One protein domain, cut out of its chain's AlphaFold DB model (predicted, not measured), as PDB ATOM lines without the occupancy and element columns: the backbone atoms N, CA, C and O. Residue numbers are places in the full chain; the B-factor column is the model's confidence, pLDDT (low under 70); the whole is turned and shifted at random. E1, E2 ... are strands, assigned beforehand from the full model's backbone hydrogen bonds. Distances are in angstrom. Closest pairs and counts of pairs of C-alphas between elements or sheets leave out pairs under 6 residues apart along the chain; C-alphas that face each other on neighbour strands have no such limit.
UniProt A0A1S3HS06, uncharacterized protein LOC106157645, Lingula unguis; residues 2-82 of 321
ATOM      1  N   GLY A   2      14.087  -2.164 -11.634       53.22
ATOM      2  CA  GLY A   2      12.972  -1.690 -10.811       53.22
ATOM      3  C   GLY A   2      11.665  -1.841 -11.586       53.22
ATOM      4  O   GLY A   2      11.533  -1.275 -12.668       53.22
ATOM      5  N   ASN A   3      10.697  -2.579 -11.044       57.94
ATOM      6  CA  ASN A   3       9.350  -2.723 -11.621       57.94
ATOM      7  C   ASN A   3       8.449  -1.490 -11.369       57.94
ATOM      8  O   ASN A   3       7.230  -1.577 -11.466       57.94
ATOM      9  N   GLY A   4       9.038  -0.343 -11.015       66.56
ATOM     10  CA  GLY A   4       8.330   0.878 -10.635       66.56
ATOM     11  C   GLY A   4       8.678   2.066 -11.525       66.56
ATOM     12  O   GLY A   4       9.701   2.072 -12.216       66.56
ATOM     13  N   ASN A   5       7.824   3.091 -11.491       70.19
ATOM     14  CA  ASN A   5       8.078   4.354 -12.177       70.19
ATOM     15  C   ASN A   5       9.362   5.002 -11.638       70.19
ATOM     16  O   ASN A   5       9.515   5.145 -10.425       70.19
ATOM     17  N   VAL A   6      10.262   5.426 -12.528       70.50
ATOM     18  CA  VAL A   6      11.538   6.054 -12.145       70.50
ATOM     19  C   VAL A   6      11.475   7.557 -12.413       70.50
ATOM     20  O   VAL A   6      11.027   7.988 -13.477       70.50
ATOM     21  N   LYS A   7      11.920   8.357 -11.437       74.62
ATOM     22  CA  LYS A   7      12.136   9.805 -11.563       74.62
ATOM     23  C   LYS A   7      13.621  10.105 -11.355       74.62
ATOM     24  O   LYS A   7      14.160   9.694 -10.332       74.62
ATOM     25  N   GLY A   8      14.265  10.819 -12.279       68.56
ATOM     26  CA  GLY A   8      15.674  11.219 -12.141       68.56
ATOM     27  C   GLY A   8      16.462  11.212 -13.451       68.56
ATOM     28  O   GLY A   8      15.884  11.078 -14.527       68.56
ATOM     29  N   ASN A   9      17.785  11.373 -13.353       71.12
ATOM     30  CA  ASN A   9      18.689  11.274 -14.500       71.12
ATOM     31  C   ASN A   9      19.169   9.831 -14.673       71.12
ATOM     32  O   ASN A   9      19.845   9.303 -13.790       71.12
ATOM     33  N   GLY A  10      18.877   9.222 -15.822       65.00
ATOM     34  CA  GLY A  10      19.279   7.852 -16.131       65.00
ATOM     35  C   GLY A  10      18.511   6.775 -15.352       65.00
ATOM     36  O   GLY A  10      17.905   7.014 -14.308       65.00
ATOM     37  N   GLY A  11      18.527   5.549 -15.888       68.31
ATOM     38  CA  GLY A  11      17.909   4.371 -15.270       68.31
ATOM     39  C   GLY A  11      17.262   3.425 -16.283       68.31
ATOM     40  O   GLY A  11      16.933   3.829 -17.394       68.31
ATOM     41  N   VAL A  12      17.080   2.159 -15.894       78.19
ATOM     42  CA  VAL A  12      16.343   1.146 -16.669       78.19
ATOM     43  C   VAL A  12      15.084   0.764 -15.893       78.19
ATOM     44  O   VAL A  12      15.182   0.267 -14.767       78.19
ATOM     45  N   SER A  13      13.909   0.991 -16.479       74.81
ATOM     46  CA  SER A  13      12.609   0.691 -15.866       74.81
ATOM     47  C   SER A  13      11.709  -0.108 -16.804       74.81
ATOM     48  O   SER A  13      11.663   0.137 -18.007       74.81
ATOM     49  N   ASN A  14      10.933  -1.032 -16.239       77.31
ATOM     50  CA  ASN A  14       9.807  -1.635 -16.958       77.31
ATOM     51  C   ASN A  14       8.533  -0.768 -16.912       77.31
ATOM     52  O   ASN A  14       7.582  -1.056 -17.629       77.31
ATOM     53  N   GLY A  15       8.511   0.278 -16.080       77.12
ATOM     54  CA  GLY A  15       7.411   1.233 -15.940       77.12
ATOM     55  C   GLY A  15       7.697   2.579 -16.610       77.12
ATOM     56  O   GLY A  15       8.641   2.721 -17.390       77.12
ATOM     57  N   ASN A  16       6.885   3.590 -16.293       75.75
ATOM     58  CA  ASN A  16       7.027   4.924 -16.873       75.75
ATOM     59  C   ASN A  16       8.235   5.665 -16.277       75.75
ATOM     60  O   ASN A  16       8.474   5.617 -15.067       75.75
ATOM     61  N   THR A  17       8.967   6.404 -17.107       73.94
ATOM     62  CA  THR A  17      10.144   7.179 -16.681       73.94
ATOM     63  C   THR A  17       9.924   8.673 -16.876       73.94
ATOM     64  O   THR A  17       9.524   9.096 -17.958       73.94
ATOM     65  N   ASN A  18      10.232   9.483 -15.859       78.00
ATOM     66  CA  ASN A  18      10.216  10.945 -15.947       78.00
ATOM     67  C   ASN A  18      11.612  11.515 -15.630       78.00
ATOM     68  O   ASN A  18      12.072  11.373 -14.495       78.00
ATOM     69  N   GLY A  19      12.270  12.195 -16.573       74.50
ATOM     70  CA  GLY A  19      13.581  12.817 -16.321       74.50
ATOM     71  C   GLY A  19      14.485  12.956 -17.549       74.50
ATOM     72  O   GLY A  19      13.997  13.012 -18.676       74.50
ATOM     73  N   TYR A  20      15.800  13.055 -17.327       72.94
ATOM     74  CA  TYR A  20      16.800  13.174 -18.396       72.94
ATOM     75  C   TYR A  20      17.505  11.835 -18.628       72.94
ATOM     76  O   TYR A  20      18.235  11.360 -17.758       72.94
ATOM     77  N   GLY A  21      17.334  11.252 -19.815       65.06
ATOM     78  CA  GLY A  21      17.939   9.974 -20.192       65.06
ATOM     79  C   GLY A  21      17.408   8.764 -19.402       65.06
ATOM     80  O   GLY A  21      16.999   8.861 -18.249       65.06
ATOM     81  N   GLY A  22      17.414   7.589 -20.037       70.19
ATOM     82  CA  GLY A  22      16.951   6.326 -19.446       70.19
ATOM     83  C   GLY A  22      16.416   5.345 -20.492       70.19
ATOM     84  O   GLY A  22      16.146   5.738 -21.623       70.19
ATOM     85  N   MET A  23      16.280   4.070 -20.123       76.94
ATOM     86  CA  MET A  23      15.632   3.019 -20.917       76.94
ATOM     87  C   MET A  23      14.321   2.609 -20.242       76.94
ATOM     88  O   MET A  23      14.322   2.218 -19.075       76.94
ATOM     89  N   SER A  24      13.210   2.676 -20.970       77.06
ATOM     90  CA  SER A  24      11.884   2.309 -20.469       77.06
ATOM     91  C   SER A  24      11.163   1.350 -21.414       77.06
ATOM     92  O   SER A  24      11.100   1.581 -22.619       77.06
ATOM     93  N   ASN A  25      10.551   0.295 -20.875       79.25
ATOM     94  CA  ASN A  25       9.550  -0.475 -21.627       79.25
ATOM     95  C   ASN A  25       8.153   0.181 -21.621       79.25
ATOM     96  O   ASN A  25       7.287  -0.229 -22.388       79.25
ATOM     97  N   GLY A  26       7.936   1.194 -20.776       79.44
ATOM     98  CA  GLY A  26       6.719   2.002 -20.702       79.44
ATOM     99  C   GLY A  26       6.870   3.365 -21.383       79.44
ATOM    100  O   GLY A  26       7.714   3.551 -22.258       79.44
ATOM    101  N   ASN A  27       6.044   4.335 -20.983       78.12
ATOM    102  CA  ASN A  27       6.100   5.697 -21.522       78.12
ATOM    103  C   ASN A  27       7.219   6.513 -20.861       78.12
ATOM    104  O   ASN A  27       7.399   6.451 -19.642       78.12
ATOM    105  N   ALA A  28       7.904   7.350 -21.639       76.81
ATOM    106  CA  ALA A  28       8.913   8.273 -21.127       76.81
ATOM    107  C   ALA A  28       8.465   9.736 -21.277       76.81
ATOM    108  O   ALA A  28       8.024  10.150 -22.349       76.81
ATOM    109  N   ASN A  29       8.603  10.538 -20.217       79.62
ATOM    110  CA  ASN A  29       8.451  11.990 -20.286       79.62
ATOM    111  C   ASN A  29       9.773  12.682 -19.918       79.62
ATOM    112  O   ASN A  29      10.286  12.480 -18.818       79.62
ATOM    113  N   GLY A  30      10.303  13.537 -20.791       76.31
ATOM    114  CA  GLY A  30      11.502  14.324 -20.498       76.31
ATOM    115  C   GLY A  30      12.463  14.468 -21.673       76.31
ATOM    116  O   GLY A  30      12.042  14.589 -22.819       76.31
ATOM    117  N   TYR A  31      13.758  14.527 -21.382       73.38
ATOM    118  CA  TYR A  31      14.794  14.862 -22.360       73.38
ATOM    119  C   TYR A  31      15.691  13.646 -22.621       73.38
ATOM    120  O   TYR A  31      16.382  13.175 -21.718       73.38
ATOM    121  N   GLY A  32      15.706  13.148 -23.858       66.19
ATOM    122  CA  GLY A  32      16.464  11.965 -24.267       66.19
ATOM    123  C   GLY A  32      15.949  10.643 -23.674       66.19
ATOM    124  O   GLY A  32      15.024  10.612 -22.867       66.19
ATOM    125  N   GLY A  33      16.572   9.529 -24.080       72.00
ATOM    126  CA  GLY A  33      16.255   8.171 -23.608       72.00
ATOM    127  C   GLY A  33      15.735   7.220 -24.694       72.00
ATOM    128  O   GLY A  33      15.451   7.636 -25.813       72.00
ATOM    129  N   MET A  34      15.638   5.932 -24.368       78.88
ATOM    130  CA  MET A  34      15.077   4.872 -25.210       78.88
ATOM    131  C   MET A  34      13.763   4.372 -24.605       78.88
ATOM    132  O   MET A  34      13.734   4.001 -23.434       78.88
ATOM    133  N   SER A  35      12.685   4.333 -25.385       79.88
ATOM    134  CA  SER A  35      11.381   3.846 -24.920       79.88
ATOM    135  C   SER A  35      10.730   2.898 -25.929       79.88
ATOM    136  O   SER A  35      10.624   3.216 -27.109       79.88
ATOM    137  N   ASN A  36      10.232   1.747 -25.477       80.69
ATOM    138  CA  ASN A  36       9.339   0.923 -26.308       80.69
ATOM    139  C   ASN A  36       7.892   1.453 -26.333       80.69
ATOM    140  O   ASN A  36       7.090   0.997 -27.145       80.69
ATOM    141  N   GLY A  37       7.562   2.410 -25.462       79.56
ATOM    142  CA  GLY A  37       6.276   3.098 -25.409       79.56
ATOM    143  C   GLY A  37       6.302   4.473 -26.079       79.56
ATOM    144  O   GLY A  37       7.089   4.750 -26.986       79.56
ATOM    145  N   ASN A  38       5.404   5.356 -25.632       79.00
ATOM    146  CA  ASN A  38       5.324   6.723 -26.140       79.00
ATOM    147  C   ASN A  38       6.330   7.636 -25.427       79.00
ATOM    148  O   ASN A  38       6.476   7.565 -24.203       79.00
ATOM    149  N   ILE A  39       6.944   8.560 -26.171       75.88
ATOM    150  CA  ILE A  39       7.795   9.621 -25.609       75.88
ATOM    151  C   ILE A  39       7.057  10.962 -25.664       75.88
ATOM    152  O   ILE A  39       6.523  11.334 -26.709       75.88
ATOM    153  N   LYS A  40       7.055  11.715 -24.559       80.81
ATOM    154  CA  LYS A  40       6.719  13.148 -24.548       80.81
ATOM    155  C   LYS A  40       7.928  13.962 -24.094       80.81
ATOM    156  O   LYS A  40       8.345  13.847 -22.943       80.81
ATOM    157  N   GLY A  41       8.457  14.821 -24.955       77.19
ATOM    158  CA  GLY A  41       9.577  15.696 -24.611       77.19
ATOM    159  C   GLY A  41      10.535  15.905 -25.773       77.19
ATOM    160  O   GLY A  41      10.081  16.030 -26.905       77.19
ATOM    161  N   SER A  42      11.838  16.013 -25.521       75.69
ATOM    162  CA  SER A  42      12.794  16.299 -26.601       75.69
ATOM    163  C   SER A  42      13.926  15.285 -26.690       75.69
ATOM    164  O   SER A  42      14.491  14.877 -25.678       75.69
ATOM    165  N   GLY A  43      14.248  14.874 -27.915       68.00
ATOM    166  CA  GLY A  43      15.206  13.814 -28.207       68.00
ATOM    167  C   GLY A  43      14.757  12.423 -27.739       68.00
ATOM    168  O   GLY A  43      13.716  12.247 -27.111       68.00
ATOM    169  N   GLY A  44      15.582  11.417 -28.044       75.44
ATOM    170  CA  GLY A  44      15.353  10.017 -27.669       75.44
ATOM    171  C   GLY A  44      15.016   9.104 -28.849       75.44
ATOM    172  O   GLY A  44      14.841   9.565 -29.973       75.44
ATOM    173  N   VAL A  45      14.976   7.798 -28.592       81.94
ATOM    174  CA  VAL A  45      14.642   6.754 -29.569       81.94
ATOM    175  C   VAL A  45      13.419   6.001 -29.068       81.94
ATOM    176  O   VAL A  45      13.431   5.504 -27.940       81.94
ATOM    177  N   ASN A  46      12.365   5.896 -29.874       79.88
ATOM    178  CA  ASN A  46      11.201   5.101 -29.508       79.88
ATOM    179  C   ASN A  46      10.686   4.193 -30.630       79.88
ATOM    180  O   ASN A  46      10.902   4.447 -31.815       79.88
ATOM    181  N   ASN A  47       9.960   3.153 -30.219       80.50
ATOM    182  CA  ASN A  47       9.169   2.317 -31.124       80.50
ATOM    183  C   ASN A  47       7.669   2.685 -31.169       80.50
ATOM    184  O   ASN A  47       6.948   2.154 -32.011       80.50
ATOM    185  N   GLY A  48       7.196   3.557 -30.273       79.31
ATOM    186  CA  GLY A  48       5.816   4.048 -30.204       79.31
ATOM    187  C   GLY A  48       5.589   5.402 -30.893       79.31
ATOM    188  O   GLY A  48       6.184   5.717 -31.915       79.31
ATOM    189  N   ASN A  49       4.683   6.223 -30.352       78.12
ATOM    190  CA  ASN A  49       4.460   7.588 -30.839       78.12
ATOM    191  C   ASN A  49       5.313   8.587 -30.045       78.12
ATOM    192  O   ASN A  49       5.398   8.502 -28.816       78.12
ATOM    193  N   ALA A  50       5.912   9.564 -30.722       78.31
ATOM    194  CA  ALA A  50       6.663  10.645 -30.083       78.31
ATOM    195  C   ALA A  50       5.924  11.986 -30.204       78.31
ATOM    196  O   ALA A  50       5.489  12.378 -31.284       78.31
ATOM    197  N   ASN A  51       5.816  12.713 -29.094       80.88
ATOM    198  CA  ASN A  51       5.321  14.086 -29.062       80.88
ATOM    199  C   ASN A  51       6.429  15.023 -28.552       80.88
ATOM    200  O   ASN A  51       6.775  14.963 -27.370       80.88
ATOM    201  N   GLY A  52       6.930  15.917 -29.405       77.44
ATOM    202  CA  GLY A  52       7.858  16.985 -29.018       77.44
ATOM    203  C   GLY A  52       8.993  17.249 -30.014       77.44
ATOM    204  O   GLY A  52       8.757  17.288 -31.216       77.44
ATOM    205  N   TYR A  53      10.199  17.540 -29.526       74.69
ATOM    206  CA  TYR A  53      11.281  18.115 -30.342       74.69
ATOM    207  C   TYR A  53      12.408  17.105 -30.598       74.69
ATOM    208  O   TYR A  53      13.131  16.751 -29.671       74.69
ATOM    209  N   GLY A  54      12.613  16.690 -31.847       67.12
ATOM    210  CA  GLY A  54      13.686  15.781 -32.255       67.12
ATOM    211  C   GLY A  54      13.533  14.340 -31.751       67.12
ATOM    212  O   GLY A  54      12.644  14.021 -30.965       67.12
ATOM    213  N   GLY A  55      14.436  13.461 -32.199       73.88
ATOM    214  CA  GLY A  55      14.475  12.037 -31.829       73.88
ATOM    215  C   GLY A  55      14.305  11.081 -33.015       73.88
ATOM    216  O   GLY A  55      14.100  11.515 -34.145       73.88
ATOM    217  N   MET A  56      14.425   9.780 -32.753       79.56
ATOM    218  CA  MET A  56      14.141   8.698 -33.700       79.56
ATOM    219  C   MET A  56      12.863   7.971 -33.280       79.56
ATOM    220  O   MET A  56      12.756   7.554 -32.130       79.56
ATOM    221  N   SER A  57      11.910   7.797 -34.191       81.31
ATOM    222  CA  SER A  57      10.644   7.103 -33.918       81.31
ATOM    223  C   SER A  57      10.321   6.103 -35.021       81.31
ATOM    224  O   SER A  57      10.453   6.416 -36.202       81.31
ATOM    225  N   ASN A  58       9.860   4.908 -34.657       80.88
ATOM    226  CA  ASN A  58       9.238   3.986 -35.617       80.88
ATOM    227  C   ASN A  58       7.713   4.175 -35.733       80.88
ATOM    228  O   ASN A  58       7.119   3.658 -36.678       80.88
ATOM    229  N   GLY A  59       7.075   4.901 -34.809       79.12
ATOM    230  CA  GLY A  59       5.662   5.289 -34.892       79.12
ATOM    231  C   GLY A  59       5.477   6.781 -35.162       79.12
ATOM    232  O   GLY A  59       6.415   7.481 -35.523       79.12
ATOM    233  N   ASN A  60       4.264   7.310 -34.996       79.00
ATOM    234  CA  ASN A  60       3.959   8.668 -35.454       79.00
ATOM    235  C   ASN A  60       4.637   9.752 -34.599       79.00
ATOM    236  O   ASN A  60       4.552   9.715 -33.367       79.00
ATOM    237  N   ILE A  61       5.209  10.770 -35.250       75.50
ATOM    238  CA  ILE A  61       5.733  11.972 -34.587       75.50
ATOM    239  C   ILE A  61       4.714  13.115 -34.665       75.50
ATOM    240  O   ILE A  61       4.176  13.420 -35.731       75.50
ATOM    241  N   LYS A  62       4.477  13.800 -33.542       80.62
ATOM    242  CA  LYS A  62       3.883  15.145 -33.509       80.62
ATOM    243  C   LYS A  62       4.875  16.129 -32.897       80.62
ATOM    244  O   LYS A  62       5.128  16.075 -31.695       80.62
ATOM    245  N   GLY A  63       5.401  17.052 -33.694       77.19
ATOM    246  CA  GLY A  63       6.324  18.070 -33.201       77.19
ATOM    247  C   GLY A  63       7.331  18.522 -34.246       77.19
ATOM    248  O   GLY A  63       6.961  18.688 -35.402       77.19
ATOM    249  N   SER A  64       8.574  18.802 -33.860       75.81
ATOM    250  CA  SER A  64       9.551  19.360 -34.804       75.81
ATOM    251  C   SER A  64      10.883  18.630 -34.796       75.81
ATOM    252  O   SER A  64      11.415  18.320 -33.731       75.81
ATOM    253  N   GLY A  65      11.420  18.375 -35.989       69.06
ATOM    254  CA  GLY A  65      12.656  17.637 -36.208       69.06
ATOM    255  C   GLY A  65      12.566  16.150 -35.851       69.06
ATOM    256  O   GLY A  65      11.615  15.682 -35.228       69.06
ATOM    257  N   GLY A  66      13.611  15.407 -36.219       75.69
ATOM    258  CA  GLY A  66      13.745  13.976 -35.933       75.69
ATOM    259  C   GLY A  66      13.812  13.106 -37.186       75.69
ATOM    260  O   GLY A  66      13.726  13.601 -38.309       75.69
ATOM    261  N   VAL A  67      14.016  11.809 -36.973       80.25
ATOM    262  CA  VAL A  67      13.995  10.777 -38.014       80.25
ATOM    263  C   VAL A  67      12.853   9.827 -37.705       80.25
ATOM    264  O   VAL A  67      12.800   9.272 -36.605       80.25
ATOM    265  N   ASN A  68      11.942   9.622 -38.648       79.69
ATOM    266  CA  ASN A  68      10.798   8.763 -38.408       79.69
ATOM    267  C   ASN A  68      10.460   7.831 -39.576       79.69
ATOM    268  O   ASN A  68      10.590   8.156 -40.755       79.69
ATOM    269  N   ASN A  69      10.080   6.605 -39.223       80.44
ATOM    270  CA  ASN A  69       9.740   5.552 -40.177       80.44
ATOM    271  C   ASN A  69       8.218   5.426 -40.422       80.44
ATOM    272  O   ASN A  69       7.786   4.641 -41.262       80.44
ATOM    273  N   GLY A  70       7.407   6.198 -39.693       79.25
ATOM    274  CA  GLY A  70       5.954   6.329 -39.809       79.25
ATOM    275  C   GLY A  70       5.511   7.698 -40.344       79.25
ATOM    276  O   GLY A  70       6.200   8.311 -41.156       79.25
ATOM    277  N   ASN A  71       4.348   8.197 -39.900       76.88
ATOM    278  CA  ASN A  71       3.841   9.513 -40.317       76.88
ATOM    279  C   ASN A  71       4.272  10.617 -39.346       76.88
ATOM    280  O   ASN A  71       4.175  10.443 -38.127       76.88
ATOM    281  N   ALA A  72       4.658  11.777 -39.870       78.06
ATOM    282  CA  ALA A  72       5.001  12.948 -39.071       78.06
ATOM    283  C   ALA A  72       4.000  14.087 -39.275       78.06
ATOM    284  O   ALA A  72       3.585  14.388 -40.394       78.06
ATOM    285  N   ASN A  73       3.635  14.753 -38.180       80.31
ATOM    286  CA  ASN A  73       2.907  16.016 -38.195       80.31
ATOM    287  C   ASN A  73       3.758  17.104 -37.520       80.31
ATOM    288  O   ASN A  73       3.949  17.057 -36.300       80.31
ATOM    289  N   GLY A  74       4.209  18.104 -38.280       76.94
ATOM    290  CA  GLY A  74       4.857  19.303 -37.743       76.94
ATOM    291  C   GLY A  74       6.022  19.844 -38.579       76.94
ATOM    292  O   GLY A  74       5.900  19.968 -39.793       76.94
ATOM    293  N   TYR A  75       7.102  20.283 -37.932       72.88
ATOM    294  CA  TYR A  75       8.124  21.133 -38.564       72.88
ATOM    295  C   TYR A  75       9.461  20.411 -38.746       72.88
ATOM    296  O   TYR A  75      10.162  20.179 -37.764       72.88
ATOM    297  N   GLY A  76       9.860  20.145 -39.990       65.88
ATOM    298  CA  GLY A  76      11.161  19.571 -40.339       65.88
ATOM    299  C   GLY A  76      11.384  18.136 -39.843       65.88
ATOM    300  O   GLY A  76      10.704  17.646 -38.947       65.88
ATOM    301  N   GLY A  77      12.378  17.459 -40.425       72.31
ATOM    302  CA  GLY A  77      12.722  16.067 -40.107       72.31
ATOM    303  C   GLY A  77      13.086  15.253 -41.346       72.31
ATOM    304  O   GLY A  77      13.024  15.761 -42.466       72.31
ATOM    305  N   MET A  78      13.503  14.007 -41.142       78.69
ATOM    306  CA  MET A  78      13.669  13.010 -42.199       78.69
ATOM    307  C   MET A  78      12.658  11.890 -41.968       78.69
ATOM    308  O   MET A  78      12.788  11.131 -41.010       78.69
ATOM    309  N   ASP A  79      11.680  11.765 -42.856       78.31
ATOM    310  CA  ASP A  79      10.641  10.748 -42.764       78.31
ATOM    311  C   ASP A  79      10.695   9.774 -43.937       78.31
ATOM    312  O   ASP A  79      10.869  10.142 -45.100       78.31
ATOM    313  N   ILE A  80      10.503   8.494 -43.643       77.81
ATOM    314  CA  ILE A  80      10.285   7.481 -44.681       77.81
ATOM    315  C   ILE A  80       8.793   7.418 -45.062       77.81
ATOM    316  O   ILE A  80       8.474   7.082 -46.201       77.81
ATOM    317  N   GLY A  81       7.890   7.794 -44.147       77.56
ATOM    318  CA  GLY A  81       6.447   7.882 -44.379       77.56
ATOM    319  C   GLY A  81       5.959   9.279 -44.780       77.56
ATOM    320  O   GLY A  81       6.713  10.090 -45.314       77.56
ATOM    321  N   ASN A  82       4.669   9.556 -44.556       74.75
ATOM    322  CA  ASN A  82       4.058  10.819 -44.979       74.75
ATOM    323  C   ASN A  82       4.317  11.950 -43.972       74.75
ATOM    324  O   ASN A  82       4.145  11.754 -42.766       74.75
TER     325      ASN A  82
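What this domain is: This is residues 2 to 82 of the 321 residues of the protein "uncharacterized protein LOC106157645" of Lingula unguis (UniProt A0A1S3HS06). With little regular structure, the printed part winds in stacked turns, a rod-shaped solenoid: E1 to E7 stack side by side along one wall, and short parallel pairings, from residues 12 to 13 on to 78 to 79, along another. The 81 residues have no named helix and one parallel sheet, order E1 E2 E3 E4 E5 E6 E7; 28 are in named elements, all strand. It is compact, radius of gyration of the C-alphas 11.8 A, spanning 37 by 16 by 12 A.

How they stand to each other: E1, residues 6 to 9, is an edge strand, parallel to E2, residues 17 to 20, at 7 degrees; N 18 and O 6 are within hydrogen-bond range, 2.9 A.

Where its parts are: E1, 9.2 A long, begins at C-alpha 6 (11.538, 6.054, -12.145). E3, 28 to 31, E4, 39 to 42, E5, 50 to 53, and E6, 61 to 64, follow. E7, 72 to 75, 8.8 A, ends at C-alpha 75 (8.124, 21.133, -38.564).

The domain as a whole: The farthest C-alphas, of Gly 2 and Asn 82, are 37.5 A apart. The printed part has no cut and no long link. Twelve residues, among them 2 to 4, have pLDDT under 70.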